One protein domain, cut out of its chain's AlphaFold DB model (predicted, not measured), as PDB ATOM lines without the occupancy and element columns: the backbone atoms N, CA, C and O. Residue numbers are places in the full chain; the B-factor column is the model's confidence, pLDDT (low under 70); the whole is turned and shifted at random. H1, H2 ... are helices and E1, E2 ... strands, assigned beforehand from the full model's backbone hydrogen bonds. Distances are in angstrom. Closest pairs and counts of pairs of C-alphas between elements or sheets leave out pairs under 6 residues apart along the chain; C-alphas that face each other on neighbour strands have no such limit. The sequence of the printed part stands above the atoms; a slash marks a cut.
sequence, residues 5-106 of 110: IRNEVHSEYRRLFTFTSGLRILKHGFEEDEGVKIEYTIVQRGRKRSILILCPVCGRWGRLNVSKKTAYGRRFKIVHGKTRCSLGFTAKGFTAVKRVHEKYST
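Overview. This is residues 5 to 106 of the 110 residues of an uncharacterized protein of Archaeoglobi archaeon (UniProt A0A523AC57). One strongly twisted sheet of six strands curls round the helix H3, which packs on one face, while the short helix H2 lies over part of the opposite face and H1 sits beyond it. The strands E1 to E6 form a meander, each strand the antiparallel neighbour of the one before, in the order E1 - E2 - E3 - E4 - E5 - E6. The printed part has 102 residues, with H1 and H2 before the six strands and H3 after them; the class is mixed, helices and strands. The whole is compact, with a radius of gyration of the C-alphas of 13.2 A and spans of 39 by 28 by 26 A.

Arrangement. Start at the edge strand E1, residues 23 to 33, which bends by 54 degrees at residue 26. It forms a hairpin with E2, residues 36 to 45; look at N 29 and O 40, 3.0 A apart. E3, residues 48 to 54, follows in a hairpin with E2, with N 43 and O 50 2.9 A apart. E4, residues 61 to 66, is staggered: its residues 61 to 63 pair with E3, N 62 and O 53 being 2.9 A apart, and its residues 63 to 66 with E5, residues 76 to 80, where N 65 and O 77 are 2.7 A apart. The other edge strand is E6, residues 83 to 87, with N 85 and O 78 2.9 A apart. The sheet curls round H3, residues 94 to 104; its closest C-alphas to E1 are those of Ala 96 and Asp 33, 5.4 A apart. H2, residues 10 to 16, is on the opposite face at a height over the sheet of 8.2 A, and its closest C-alphas to E4 are those of Leu 16 and Gly 62, 6.8 A apart. H1, residues 5 to 8, is not on the sheet, and it and H2 meet only through their link. In H3 every O i to N i+4 pair is within hydrogen-bond range; in H2 1 of 3 is, beside 2 of 4 O i to N i+3 pairs, and H1 is too short for an O i to N i+4 pair.

Along the chain. Find C-alpha 23 at (-45.189, 19.643, 3.120), where E1 begins its 29.0 A; E2 runs back over 29.1 A. E3 measures 20.2 A, E4 15.8 A, E5 13.2 A and E6 13.4 A. H3 runs 15.4 A to C-alpha 104 at (-32.383, 30.538, 3.985). H2 measures 10.5 A, and H1 begins at C-alpha 5, (-40.655, 20.348, -11.833), and measures 6.3 A.

Size, cuts and confidence. The two C-alphas farthest apart are those of Asn 7 and Ala 71, at 42.0 A. The printed part has no cut, and no link is long. The mean pLDDT of the printed part is 79.5; look for values under 70 at residues 5 to 22, 68 to 70, 72 and 106.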
ATOM      1  N   ILE A   5     -41.555  20.403 -13.007       43.31
ATOM      2  CA  ILE A   5     -40.655  20.348 -11.833       43.31
ATOM      3  C   ILE A   5     -41.383  19.815 -10.582       43.31
ATOM      4  O   ILE A   5     -40.758  19.348  -9.631       43.31
ATOM      5  N   ARG A   6     -42.724  19.834 -10.574       40.16
ATOM      6  CA  ARG A   6     -43.526  19.446  -9.407       40.16
ATOM      7  C   ARG A   6     -43.543  17.942  -9.127       40.16
ATOM      8  O   ARG A   6     -43.846  17.583  -7.999       40.16
ATOM      9  N   ASN A   7     -43.237  17.078 -10.100       41.59
ATOM     10  CA  ASN A   7     -43.473  15.633  -9.961       41.59
ATOM     11  C   ASN A   7     -42.210  14.763  -9.870       41.59
ATOM     12  O   ASN A   7     -42.235  13.770  -9.148       41.59
ATOM     13  N   GLU A   8     -41.094  15.120 -10.510       43.38
ATOM     14  CA  GLU A   8     -39.894  14.252 -10.512       43.38
ATOM     15  C   GLU A   8     -39.096  14.318  -9.207       43.38
ATOM     16  O   GLU A   8     -38.531  13.332  -8.745       43.38
ATOM     17  N   VAL A   9     -39.153  15.468  -8.543       49.62
ATOM     18  CA  VAL A   9     -38.468  15.757  -7.282       49.62
ATOM     19  C   VAL A   9     -39.010  14.847  -6.151       49.62
ATOM     20  O   VAL A   9     -38.311  14.555  -5.194       49.62
ATOM     21  N   HIS A  10     -40.227  14.296  -6.243       53.06
ATOM     22  CA  HIS A  10     -40.990  13.816  -5.079       53.06
ATOM     23  C   HIS A  10     -40.632  12.446  -4.462       53.06
ATOM     24  O   HIS A  10     -40.932  12.241  -3.279       53.06
ATOM     25  N   SER A  11     -40.053  11.487  -5.192       56.31
ATOM     26  CA  SER A  11     -39.931  10.105  -4.677       56.31
ATOM     27  C   SER A  11     -38.840   9.953  -3.607       56.31
ATOM     28  O   SER A  11     -39.053   9.271  -2.600       56.31
ATOM     29  N   GLU A  12     -37.709  10.643  -3.763       56.44
ATOM     30  CA  GLU A  12     -36.579  10.558  -2.833       56.44
ATOM     31  C   GLU A  12     -36.836  11.323  -1.528       56.44
ATOM     32  O   GLU A  12     -36.514  10.834  -0.440       56.44
ATOM     33  N   TYR A  13     -37.520  12.475  -1.585       58.56
ATOM     34  CA  TYR A  13     -37.889  13.212  -0.368       58.56
ATOM     35  C   TYR A  13     -38.938  12.491   0.474       58.56
ATOM     36  O   TYR A  13     -38.918  12.628   1.697       58.56
ATOM     37  N   ARG A  14     -39.821  11.686  -0.137       54.34
ATOM     38  CA  ARG A  14     -40.796  10.870   0.609       54.34
ATOM     39  C   ARG A  14     -40.127   9.914   1.599       54.34
ATOM     40  O   ARG A  14     -40.739   9.579   2.602       54.34
ATOM     41  N   ARG A  15     -38.881   9.488   1.358       56.19
ATOM     42  CA  ARG A  15     -38.131   8.634   2.302       56.19
ATOM     43  C   ARG A  15     -37.438   9.429   3.412       56.19
ATOM     44  O   ARG A  15     -37.166   8.875   4.472       56.19
ATOM     45  N   LEU A  16     -37.169  10.719   3.190       55.22
ATOM     46  CA  LEU A  16     -36.597  11.617   4.202       55.22
ATOM     47  C   LEU A  16     -37.638  12.112   5.209       55.22
ATOM     48  O   LEU A  16     -37.281  12.484   6.328       55.22
ATOM     49  N   PHE A  17     -38.917  12.093   4.834       52.81
ATOM     50  CA  PHE A  17     -40.026  12.474   5.697       52.81
ATOM     51  C   PHE A  17     -41.068  11.362   5.709       52.81
ATOM     52  O   PHE A  17     -41.745  11.145   4.715       52.81
ATOM     53  N   THR A  18     -41.297  10.739   6.860       47.38
ATOM     54  CA  THR A  18     -42.382   9.769   7.114       47.38
ATOM     55  C   THR A  18     -43.806  10.328   6.904       47.38
ATOM     56  O   THR A  18     -44.777   9.707   7.316       47.38
ATOM     57  N   PHE A  19     -43.969  11.520   6.319       48.06
ATOM     58  CA  PHE A  19     -45.181  12.328   6.396       48.06
ATOM     59  C   PHE A  19     -45.484  13.020   5.068       48.06
ATOM     60  O   PHE A  19     -44.836  13.995   4.691       48.06
ATOM     61  N   THR A  20     -46.511  12.530   4.382       52.44
ATOM     62  CA  THR A  20     -46.987  13.028   3.087       52.44
ATOM     63  C   THR A  20     -47.998  14.180   3.190       52.44
ATOM     64  O   THR A  20     -48.300  14.792   2.170       52.44
ATOM     65  N   SER A  21     -48.480  14.558   4.382       56.75
ATOM     66  CA  SER A  21     -49.434  15.667   4.557       56.75
ATOM     67  C   SER A  21     -48.778  16.977   5.036       56.75
ATOM     68  O   SER A  21     -48.062  17.032   6.040       56.75
ATOM     69  N   GLY A  22     -49.041  18.071   4.307       67.00
ATOM     70  CA  GLY A  22     -48.705  19.445   4.717       67.00
ATOM     71  C   GLY A  22     -47.283  19.936   4.407       67.00
ATOM     72  O   GLY A  22     -46.905  21.004   4.895       67.00
ATOM     73  N   LEU A  23     -46.493  19.195   3.620       75.75
ATOM     74  CA  LEU A  23     -45.189  19.643   3.120       75.75
ATOM     75  C   LEU A  23     -45.365  20.460   1.830       75.75
ATOM     76  O   LEU A  23     -45.986  19.996   0.876       75.75
ATOM     77  N   ARG A  24     -44.796  21.666   1.780       81.62
ATOM     78  CA  ARG A  24     -44.769  22.533   0.593       81.62
ATOM     79  C   ARG A  24     -43.331  22.779   0.163       81.62
ATOM     80  O   ARG A  24     -42.514  23.199   0.982       81.62
ATOM     81  N   ILE A  25     -43.031  22.568  -1.114       85.19
ATOM     82  CA  ILE A  25     -41.767  23.008  -1.712       85.19
ATOM     83  C   ILE A  25     -41.874  24.514  -1.956       85.19
ATOM     84  O   ILE A  25     -42.811  24.971  -2.609       85.19
ATOM     85  N   LEU A  26     -40.944  25.283  -1.393       85.69
ATOM     86  CA  LEU A  26     -40.876  26.734  -1.578       85.69
ATOM     87  C   LEU A  26     -39.932  27.118  -2.711       85.69
ATOM     88  O   LEU A  26     -40.198  28.064  -3.444       85.69
ATOM     89  N   LYS A  27     -38.797  26.420  -2.812       87.31
ATOM     90  CA  LYS A  27     -37.752  26.715  -3.788       87.31
ATOM     91  C   LYS A  27     -36.897  25.485  -4.035       87.31
ATOM     92  O   LYS A  27     -36.621  24.736  -3.103       87.31
ATOM     93  N   HIS A  28     -36.445  25.336  -5.265       89.69
ATOM     94  CA  HIS A  28     -35.383  24.423  -5.652       89.69
ATOM     95  C   HIS A  28     -34.301  25.231  -6.375       89.69
ATOM     96  O   HIS A  28     -34.603  26.273  -6.969       89.69
ATOM     97  N   GLY A  29     -33.052  24.800  -6.283       91.00
ATOM     98  CA  GLY A  29     -31.948  25.453  -6.966       91.00
ATOM     99  C   GLY A  29     -30.624  24.755  -6.716       91.00
ATOM    100  O   GLY A  29     -30.560  23.700  -6.092       91.00
ATOM    101  N   PHE A  30     -29.563  25.386  -7.193       93.44
ATOM    102  CA  PHE A  30     -28.195  24.947  -6.984       93.44
ATOM    103  C   PHE A  30     -27.327  26.133  -6.556       93.44
ATOM    104  O   PHE A  30     -27.633  27.281  -6.877       93.44
ATOM    105  N   GLU A  31     -26.279  25.853  -5.792       92.50
ATOM    106  CA  GLU A  31     -25.167  26.772  -5.537       92.50
ATOM    107  C   GLU A  31     -23.883  26.053  -5.948       92.50
ATOM    108  O   GLU A  31     -23.773  24.839  -5.776       92.50
ATOM    109  N   GLU A  32     -22.919  26.788  -6.484       89.38
ATOM    110  CA  GLU A  32     -21.633  26.239  -6.904       89.38
ATOM    111  C   GLU A  32     -20.500  26.973  -6.191       89.38
ATOM    112  O   GLU A  32     -20.541  28.194  -6.016       89.38
ATOM    113  N   ASP A  33     -19.507  26.216  -5.735       85.25
ATOM    114  CA  ASP A  33     -18.279  26.762  -5.170       85.25
ATOM    115  C   ASP A  33     -17.117  25.809  -5.457       85.25
ATOM    116  O   ASP A  33     -17.258  24.601  -5.263       85.25
ATOM    117  N   GLU A  34     -15.997  26.340  -5.954       80.94
ATOM    118  CA  GLU A  34     -14.791  25.564  -6.296       80.94
ATOM    119  C   GLU A  34     -15.066  24.346  -7.209       80.94
ATOM    120  O   GLU A  34     -14.501  23.266  -7.031       80.94
ATOM    121  N   GLY A  35     -15.980  24.498  -8.178       83.50
ATOM    122  CA  GLY A  35     -16.388  23.426  -9.099       83.50
ATOM    123  C   GLY A  35     -17.291  22.357  -8.471       83.50
ATOM    124  O   GLY A  35     -17.562  21.326  -9.088       83.50
ATOM    125  N   VAL A  36     -17.769  22.574  -7.244       85.25
ATOM    126  CA  VAL A  36     -18.707  21.683  -6.557       85.25
ATOM    127  C   VAL A  36     -20.105  22.278  -6.640       85.25
ATOM    128  O   VAL A  36     -20.445  23.211  -5.910       85.25
ATOM    129  N   LYS A  37     -20.936  21.704  -7.510       89.00
ATOM    130  CA  LYS A  37     -22.355  22.051  -7.620       89.00
ATOM    131  C   LYS A  37     -23.164  21.315  -6.554       89.00
ATOM    132  O   LYS A  37     -23.143  20.088  -6.475       89.00
ATOM    133  N   ILE A  38     -23.903  22.069  -5.750       90.19
ATOM    134  CA  ILE A  38     -24.753  21.562  -4.678       90.19
ATOM    135  C   ILE A  38     -26.204  21.900  -4.972       90.19
ATOM    136  O   ILE A  38     -26.594  23.067  -4.978       90.19
ATOM    137  N   GLU A  39     -27.023  20.872  -5.147       93.12
ATOM    138  CA  GLU A  39     -28.466  21.028  -5.282       93.12
ATOM    139  C   GLU A  39     -29.140  21.154  -3.918       93.12
ATOM    140  O   GLU A  39     -28.790  20.461  -2.957       93.12
ATOM    141  N   TYR A  40     -30.137  22.031  -3.828       92.19
ATOM    142  CA  TYR A  40     -30.910  22.242  -2.614       92.19
ATOM    143  C   TYR A  40     -32.399  22.438  -2.896       92.19
ATOM    144  O   TYR A  40     -32.814  22.974  -3.923       92.19
ATOM    145  N   THR A  41     -33.211  22.065  -1.912       91.31
ATOM    146  CA  THR A  41     -34.660  22.256  -1.917       91.31
ATOM    147  C   THR A  41     -35.104  22.814  -0.571       91.31
ATOM    148  O   THR A  41     -34.849  22.236   0.484       91.31
ATOM    149  N   ILE A  42     -35.790  23.949  -0.593       90.31
ATOM    150  CA  ILE A  42     -36.394  24.560   0.587       90.31
ATOM    151  C   ILE A  42     -37.809  24.027   0.723       90.31
ATOM    152  O   ILE A  42     -38.646  24.218  -0.162       90.31
ATOM    153  N   VAL A  43     -38.085  23.391   1.856       87.19
ATOM    154  CA  VAL A  43     -39.402  22.842   2.171       87.19
ATOM    155  C   VAL A  43     -39.981  23.503   3.412       87.19
ATOM    156  O   VAL A  43     -39.256  23.900   4.326       87.19
ATOM    157  N   GLN A  44     -41.303  23.605   3.468       84.38
ATOM    158  CA  GLN A  44     -42.047  24.157   4.591       84.38
ATOM    159  C   GLN A  44     -43.124  23.180   5.055       84.38
ATOM    160  O   GLN A  44     -43.840  22.614   4.234       84.38
ATOM    161  N   ARG A  45     -43.275  23.030   6.373       81.62
ATOM    162  CA  ARG A  45     -44.416  22.351   7.005       81.62
ATOM    163  C   ARG A  45     -44.958  23.231   8.124       81.62
ATOM    164  O   ARG A  45     -44.250  23.542   9.085       81.62
ATOM    165  N   GLY A  46     -46.207  23.671   7.996       82.06
ATOM    166  CA  GLY A  46     -46.772  24.686   8.889       82.06
ATOM    167  C   GLY A  46     -45.923  25.964   8.882       82.06
ATOM    168  O   GLY A  46     -45.636  26.511   7.819       82.06
ATOM    169  N   ARG A  47     -45.482  26.425  10.060       81.12
ATOM    170  CA  ARG A  47     -44.615  27.614  10.220       81.12
ATOM    171  C   ARG A  47     -43.110  27.311  10.155       81.12
ATOM    172  O   ARG A  47     -42.299  28.212  10.343       81.12
ATOM    173  N   LYS A  48     -42.725  26.052   9.938       81.12
ATOM    174  CA  LYS A  48     -41.336  25.589  10.018       81.12
ATOM    175  C   LYS A  48     -40.752  25.363   8.624       81.12
ATOM    176  O   LYS A  48     -41.431  24.807   7.762       81.12
ATOM    177  N   ARG A  49     -39.496  25.770   8.411       86.12
ATOM    178  CA  ARG A  49     -38.764  25.586   7.145       86.12
ATOM    179  C   ARG A  49     -37.573  24.661   7.335       86.12
ATOM    180  O   ARG A  49     -36.920  24.708   8.368       86.12
ATOM    181  N   SER A  50     -37.304  23.812   6.352       87.62
ATOM    182  CA  SER A  50     -36.117  22.956   6.288       87.62
ATOM    183  C   SER A  50     -35.393  23.181   4.974       87.62
ATOM    184  O   SER A  50     -36.016  23.453   3.947       87.62
ATOM    185  N   ILE A  51     -34.080  23.006   5.025       91.69
ATOM    186  CA  ILE A  51     -33.214  22.995   3.853       91.69
ATOM    187  C   ILE A  51     -32.860  21.535   3.594       91.69
ATOM    188  O   ILE A  51     -32.290  20.862   4.455       91.69
ATOM    189  N   LEU A  52     -33.232  21.041   2.425       91.12
ATOM    190  CA  LEU A  52     -32.793  19.758   1.903       91.12
ATOM    191  C   LEU A  52     -31.655  20.013   0.940       91.12
ATOM    192  O   LEU A  52     -31.700  20.980   0.186       91.12
ATOM    193  N   ILE A  53     -30.643  19.165   0.983       91.81
ATOM    194  CA  ILE A  53     -29.441  19.337   0.183       91.81
ATOM    195  C   ILE A  53     -28.992  17.982  -0.343       91.81
ATOM    196  O   ILE A  53     -29.080  16.977   0.376       91.81
ATOM    197  N   LEU A  54     -28.528  17.950  -1.587       91.00
ATOM    198  CA  LEU A  54     -27.811  16.805  -2.117       91.00
ATOM    199  C   LEU A  54     -26.441  16.781  -1.441       91.00
ATOM    200  O   LEU A  54     -25.668  17.735  -1.532       91.00
ATOM    201  N   CYS A  55     -26.170  15.738  -0.663       90.06
ATOM    202  CA  CYS A  55     -24.974  15.707   0.161       90.06
ATOM    203  C   CYS A  55     -23.715  15.571  -0.699       90.06
ATOM    204  O   CYS A  55     -23.573  14.548  -1.366       90.06
ATOM    205  N   PRO A  56     -22.750  16.505  -0.603       88.56
ATOM    206  CA  PRO A  56     -21.500  16.403  -1.358       88.56
ATOM    207  C   PRO A  56     -20.618  15.229  -0.932       88.56
ATOM    208  O   PRO A  56     -19.703  14.857  -1.651       88.56
ATOM    209  N   VAL A  57     -20.865  14.649   0.248       88.88
ATOM    210  CA  VAL A  57     -20.052  13.551   0.790       88.88
ATOM    211  C   VAL A  57     -20.525  12.193   0.279       88.88
ATOM    212  O   VAL A  57     -19.703  11.330   0.001       88.88
ATOM    213  N   CYS A  58     -21.840  11.974   0.191       88.88
ATOM    214  CA  CYS A  58     -22.398  10.656  -0.132       88.88
ATOM    215  C   CYS A  58     -23.369  10.641  -1.321       88.88
ATOM    216  O   CYS A  58     -23.917   9.584  -1.625       88.88
ATOM    217  N   GLY A  59     -23.633  11.789  -1.953       88.31
ATOM    218  CA  GLY A  59     -24.522  11.903  -3.112       88.31
ATOM    219  C   GLY A  59     -26.004  11.666  -2.813       88.31
ATOM    220  O   GLY A  59     -26.793  11.516  -3.734       88.31
ATOM    221  N   ARG A  60     -26.410  11.604  -1.539       89.44
ATOM    222  CA  ARG A  60     -27.809  11.381  -1.142       89.44
ATOM    223  C   ARG A  60     -28.464  12.679  -0.709       89.44
ATOM    224  O   ARG A  60     -27.835  13.499  -0.038       89.44
ATOM    225  N   TRP A  61     -29.750  12.839  -0.995       89.00
ATOM    226  CA  TRP A  61     -30.539  13.909  -0.395       89.00
ATOM    227  C   TRP A  61     -30.603  13.757   1.122       89.00
ATOM    228  O   TRP A  61     -30.752  12.652   1.651       89.00
ATOM    229  N   GLY A  62     -30.502  14.867   1.846       90.56
ATOM    230  CA  GLY A  62     -30.688  14.876   3.290       90.56
ATOM    231  C   GLY A  62     -31.048  16.250   3.831       90.56
ATOM    232  O   GLY A  62     -30.919  17.270   3.153       90.56
ATOM    233  N   ARG A  63     -31.518  16.279   5.076       90.94
ATOM    234  CA  ARG A  63     -31.865  17.518   5.771       90.94
ATOM    235  C   ARG A  63     -30.613  18.171   6.335       90.94
ATOM    236  O   ARG A  63     -29.887  17.548   7.111       90.94
ATOM    237  N   LEU A  64     -30.397  19.435   5.997       91.44
ATOM    238  CA  LEU A  64     -29.324  20.232   6.564       91.44
ATOM    239  C   LEU A  64     -29.665  20.612   8.010       91.44
ATOM    240  O   LEU A  64     -30.619  21.337   8.279       91.44
ATOM    241  N   ASN A  65     -28.847  20.134   8.937       89.44
ATOM    242  CA  ASN A  65     -28.854  20.484  10.346       89.44
ATOM    243  C   ASN A  65     -27.565  21.219  10.690       89.44
ATOM    244  O   ASN A  65     -26.468  20.803  10.319       89.44
ATOM    245  N   VAL A  66     -27.688  22.296  11.455       84.75
ATOM    246  CA  VAL A  66     -26.542  23.114  11.853       84.75
ATOM    247  C   VAL A  66     -26.368  23.008  13.352       84.75
ATOM    248  O   VAL A  66     -27.275  23.343  14.111       84.75
ATOM    249  N   SER A  67     -25.213  22.515  13.793       72.06
ATOM    250  CA  SER A  67     -24.878  22.547  15.218       72.06
ATOM    251  C   SER A  67     -24.347  23.924  15.624       72.06
ATOM    252  O   SER A  67     -23.947  24.719  14.771       72.06
ATOM    253  N   LYS A  68     -24.323  24.194  16.938       66.88
ATOM    254  CA  LYS A  68     -23.798  25.444  17.516       66.88
ATOM    255  C   LYS A  68     -22.415  25.804  16.946       66.88
ATOM    256  O   LYS A  68     -21.629  24.927  16.578       66.88
ATOM    257  N   LYS A  69     -22.153  27.112  16.857       68.69
ATOM    258  CA  LYS A  69     -20.898  27.697  16.365       68.69
ATOM    259  C   LYS A  69     -19.727  27.175  17.207       68.69
ATOM    260  O   LYS A  69     -19.807  27.172  18.430       68.69
ATOM    261  N   THR A  70     -18.672  26.718  16.544       67.94
ATOM    262  CA  THR A  70     -17.383  26.364  17.158       67.94
ATOM    263  C   THR A  70     -16.367  27.477  16.885       67.94
ATOM    264  O   THR A  70     -16.656  28.369  16.081       67.94
ATOM    265  N   ALA A  71     -15.178  27.420  17.496       70.81
ATOM    266  CA  ALA A  71     -14.075  28.346  17.199       70.81
ATOM    267  C   ALA A  71     -13.736  28.407  15.691       70.81
ATOM    268  O   ALA A  71     -13.380  29.457  15.176       70.81
ATOM    269  N   TYR A  72     -13.969  27.307  14.964       64.88
ATOM    270  CA  TYR A  72     -13.714  27.158  13.526       64.88
ATOM    271  C   TYR A  72     -14.962  27.385  12.654       64.88
ATOM    272  O   TYR A  72     -15.025  26.962  11.502       64.88
ATOM    273  N   GLY A  73     -16.004  28.007  13.212       70.81
ATOM    274  CA  GLY A  73     -17.261  28.273  12.515       70.81
ATOM    275  C   GLY A  73     -18.352  27.225  12.755       70.81
ATOM    276  O   GLY A  73     -18.331  26.460  13.727       70.81
ATOM    277  N   ARG A  74     -19.386  27.250  11.906       73.75
ATOM    278  CA  ARG A  74     -20.543  26.342  11.994       73.75
ATOM    279  C   ARG A  74     -20.158  24.958  11.470       73.75
ATOM    280  O   ARG A  74     -19.525  24.845  10.429       73.75
ATOM    281  N   ARG A  75     -20.594  23.908  12.168       81.69
ATOM    282  CA  ARG A  75     -20.535  22.529  11.667       81.69
ATOM    283  C   ARG A  75     -21.881  22.162  11.057       81.69
ATOM    284  O   ARG A  75     -22.913  22.252  11.733       81.69
ATOM    285  N   PHE A  76     -21.859  21.745   9.796       89.12
ATOM    286  CA  PHE A  76     -23.043  21.275   9.093       89.12
ATOM    287  C   PHE A  76     -23.138  19.755   9.205       89.12
ATOM    288  O   PHE A  76     -22.139  19.036   9.159       89.12
ATOM    289  N   LYS A  77     -24.358  19.261   9.380       90.44
ATOM    290  CA  LYS A  77     -24.691  17.840   9.374       90.44
ATOM    291  C   LYS A  77     -25.829  17.631   8.399       90.44
ATOM    292  O   LYS A  77     -26.837  18.321   8.494       90.44
ATOM    293  N   ILE A  78     -25.694  16.679   7.492       91.31
ATOM    294  CA  ILE A  78     -26.739  16.344   6.529       91.31
ATOM    295  C   ILE A  78     -27.333  15.007   6.959       91.31
ATOM    296  O   ILE A  78     -26.608  14.023   7.085       91.31
ATOM    297  N   VAL A  79     -28.625  14.994   7.286       90.94
ATOM    298  CA  VAL A  79     -29.322  13.833   7.857       90.94
ATOM    299  C   VAL A  79     -30.117  13.110   6.772       90.94
ATOM    300  O   VAL A  79     -31.006  13.700   6.161       90.94
ATOM    301  N   HIS A  80     -29.828  11.825   6.575       87.25
ATOM    302  CA  HIS A  80     -30.394  10.944   5.546       87.25
ATOM    303  C   HIS A  80     -31.372   9.926   6.158       87.25
ATOM    304  O   HIS A  80     -31.288   8.724   5.914       87.25
ATOM    305  N   GLY A  81     -32.245  10.380   7.058       81.00
ATOM    306  CA  GLY A  81     -33.034   9.490   7.912       81.00
ATOM    307  C   GLY A  81     -32.214   8.993   9.107       81.00
ATOM    308  O   GLY A  81     -31.955   9.769  10.024       81.00
ATOM    309  N   LYS A  82     -31.805   7.714   9.109       79.44
ATOM    310  CA  LYS A  82     -31.054   7.097  10.229       79.44
ATOM    311  C   LYS A  82     -29.553   7.409  10.226       79.44
ATOM    312  O   LYS A  82     -28.902   7.265  11.256       79.44
ATOM    313  N   THR A  83     -28.992   7.831   9.093       86.31
ATOM    314  CA  THR A  83     -27.564   8.156   8.961       86.31
ATOM    315  C   THR A  83     -27.345   9.656   8.796       86.31
ATOM    316  O   THR A  83     -28.269  10.417   8.492       86.31
ATOM    317  N   ARG A  84     -26.110  10.111   9.028       89.69
ATOM    318  CA  ARG A  84     -25.732  11.519   8.878       89.69
ATOM    319  C   ARG A  84     -24.314  11.666   8.340       89.69
ATOM    320  O   ARG A  84     -23.416  10.969   8.803       89.69
ATOM    321  N   CYS A  85     -24.113  12.628   7.449       91.19
ATOM    322  CA  CYS A  85     -22.794  13.066   7.003       91.19
ATOM    323  C   CYS A  85     -22.414  14.359   7.729       91.19
ATOM    324  O   CYS A  85     -23.229  15.279   7.838       91.19
ATOM    325  N   SER A  86     -21.186  14.431   8.240       89.56
ATOM    326  CA  SER A  86     -20.636  15.669   8.799       89.56
ATOM    327  C   SER A  86     -19.896  16.421   7.703       89.56
ATOM    328  O   SER A  86     -19.068  15.833   7.015       89.56
ATOM    329  N   LEU A  87     -20.177  17.713   7.565       87.44
ATOM    330  CA  LEU A  87     -19.486  18.590   6.631       87.44
ATOM    331  C   LEU A  87     -18.703  19.634   7.433       87.44
ATOM    332  O   LEU A  87     -19.272  20.560   8.024       87.44
ATOM    333  N   GLY A  88     -17.396  19.396   7.525       82.88
ATOM    334  CA  GLY A  88     -16.431  20.295   8.155       82.88
ATOM    335  C   GLY A  88     -15.973  21.398   7.205       82.88
ATOM    336  O   GLY A  88     -16.233  21.332   6.010       82.88
ATOM    337  N   PHE A  89     -15.270  22.394   7.744       82.38
ATOM    338  CA  PHE A  89     -14.810  23.566   6.989       82.38
ATOM    339  C   PHE A  89     -13.867  23.228   5.823       82.38
ATOM    340  O   PHE A  89     -13.832  23.962   4.848       82.38
ATOM    341  N   THR A  90     -13.128  22.120   5.920       83.12
ATOM    342  CA  THR A  90     -12.204  21.636   4.883       83.12
ATOM    343  C   THR A  90     -12.880  20.811   3.794       83.12
ATOM    344  O   THR A  90     -12.230  20.409   2.833       83.12
ATOM    345  N   ALA A  91     -14.162  20.478   3.952       83.81
ATOM    346  CA  ALA A  91     -14.838  19.613   3.005       83.81
ATOM    347  C   ALA A  91     -15.244  20.390   1.748       83.81
ATOM    348  O   ALA A  91     -15.810  21.481   1.826       83.81
ATOM    349  N   LYS A  92     -15.032  19.770   0.585       85.94
ATOM    350  CA  LYS A  92     -15.521  20.271  -0.702       85.94
ATOM    351  C   LYS A  92     -17.032  20.540  -0.640       85.94
ATOM    352  O   LYS A  92     -17.799  19.724  -0.122       85.94
ATOM    353  N   GLY A  93     -17.452  21.707  -1.126       86.62
ATOM    354  CA  GLY A  93     -18.843  22.166  -1.065       86.62
ATOM    355  C   GLY A  93     -19.277  22.773   0.278       86.62
ATOM    356  O   GLY A  93     -20.433  23.184   0.401       86.62
ATOM    357  N   PHE A  94     -18.393  22.883   1.283       89.38
ATOM    358  CA  PHE A  94     -18.712  23.538   2.561       89.38
ATOM    359  C   PHE A  94     -19.197  24.977   2.373       89.38
ATOM    360  O   PHE A  94     -20.226  25.357   2.936       89.38
ATOM    361  N   THR A  95     -18.497  25.769   1.563       89.88
ATOM    362  CA  THR A  95     -18.857  27.165   1.293       89.88
ATOM    363  C   THR A  95     -20.208  27.273   0.591       89.88
ATOM    364  O   THR A  95     -21.038  28.080   1.006       89.88
ATOM    365  N   ALA A  96     -20.483  26.422  -0.404       91.94
ATOM    366  CA  ALA A  96     -21.784  26.371  -1.072       91.94
ATOM    367  C   ALA A  96     -22.911  26.050  -0.072       91.94
ATOM    368  O   ALA A  96     -23.891  26.791   0.029       91.94
ATOM    369  N   VAL A  97     -22.737  25.017   0.762       91.06
ATOM    370  CA  VAL A  97     -23.703  24.655   1.820       91.06
ATOM    371  C   VAL A  97     -23.888  25.794   2.828       91.06
ATOM    372  O   VAL A  97     -25.014  26.075   3.253       91.06
ATOM    373  N   LYS A  98     -22.803  26.487   3.191       90.50
ATOM    374  CA  LYS A  98     -22.837  27.660   4.067       90.50
ATOM    375  C   LYS A  98     -23.650  28.797   3.447       90.50
ATOM    376  O   LYS A  98     -24.511  29.331   4.145       90.50
ATOM    377  N   ARG A  99     -23.452  29.114   2.162       90.56
ATOM    378  CA  ARG A  99     -24.227  30.141   1.438       90.56
ATOM    379  C   ARG A  99     -25.712  29.789   1.391       90.56
ATOM    380  O   ARG A  99     -26.536  30.636   1.737       90.56
ATOM    381  N   VAL A 100     -26.065  28.540   1.063       91.31
ATOM    382  CA  VAL A 100     -27.467  28.071   1.105       91.31
ATOM    383  C   VAL A 100     -28.053  28.285   2.500       91.31
ATOM    384  O   VAL A 100     -29.148  28.831   2.646       91.31
ATOM    385  N   HIS A 101     -27.325  27.882   3.543       89.44
ATOM    386  CA  HIS A 101     -27.782  28.068   4.911       89.44
ATOM    387  C   HIS A 101     -27.957  29.551   5.256       89.44
ATOM    388  O   HIS A 101     -29.018  29.931   5.734       89.44
ATOM    389  N   GLU A 102     -26.966  30.408   5.034       87.81
ATOM    390  CA  GLU A 102     -27.045  31.842   5.361       87.81
ATOM    391  C   GLU A 102     -28.203  32.533   4.631       87.81
ATOM    392  O   GLU A 102     -28.956  33.282   5.251       87.81
ATOM    393  N   LYS A 103     -28.437  32.173   3.367       88.62
ATOM    394  CA  LYS A 103     -29.531  32.691   2.534       88.62
ATOM    395  C   LYS A 103     -30.925  32.295   3.032       88.62
ATOM    396  O   LYS A 103     -31.869  33.065   2.873       88.62
ATOM    397  N   TYR A 104     -31.072  31.109   3.633       85.50
ATOM    398  CA  TYR A 104     -32.383  30.538   3.985       85.50
ATOM    399  C   TYR A 104     -32.598  30.245   5.482       85.50
ATOM    400  O   TYR A 104     -33.663  29.760   5.866       85.50
ATOM    401  N   SER A 105     -31.631  30.569   6.345       73.38
ATOM    402  CA  SER A 105     -31.683  30.329   7.801       73.38
ATOM    403  C   SER A 105     -32.380  31.423   8.612       73.38
ATOM    404  O   SER A 105     -32.562  31.265   9.819       73.38
ATOM    405  N   THR A 106     -32.838  32.498   7.970       58.50
ATOM    406  CA  THR A 106     -33.540  33.633   8.604       58.50
ATOM    407  C   THR A 106     -34.929  33.286   9.162       58.50
ATOM    408  O   THR A 106     -35.578  34.122   9.780       58.50
TER     409      THR A 106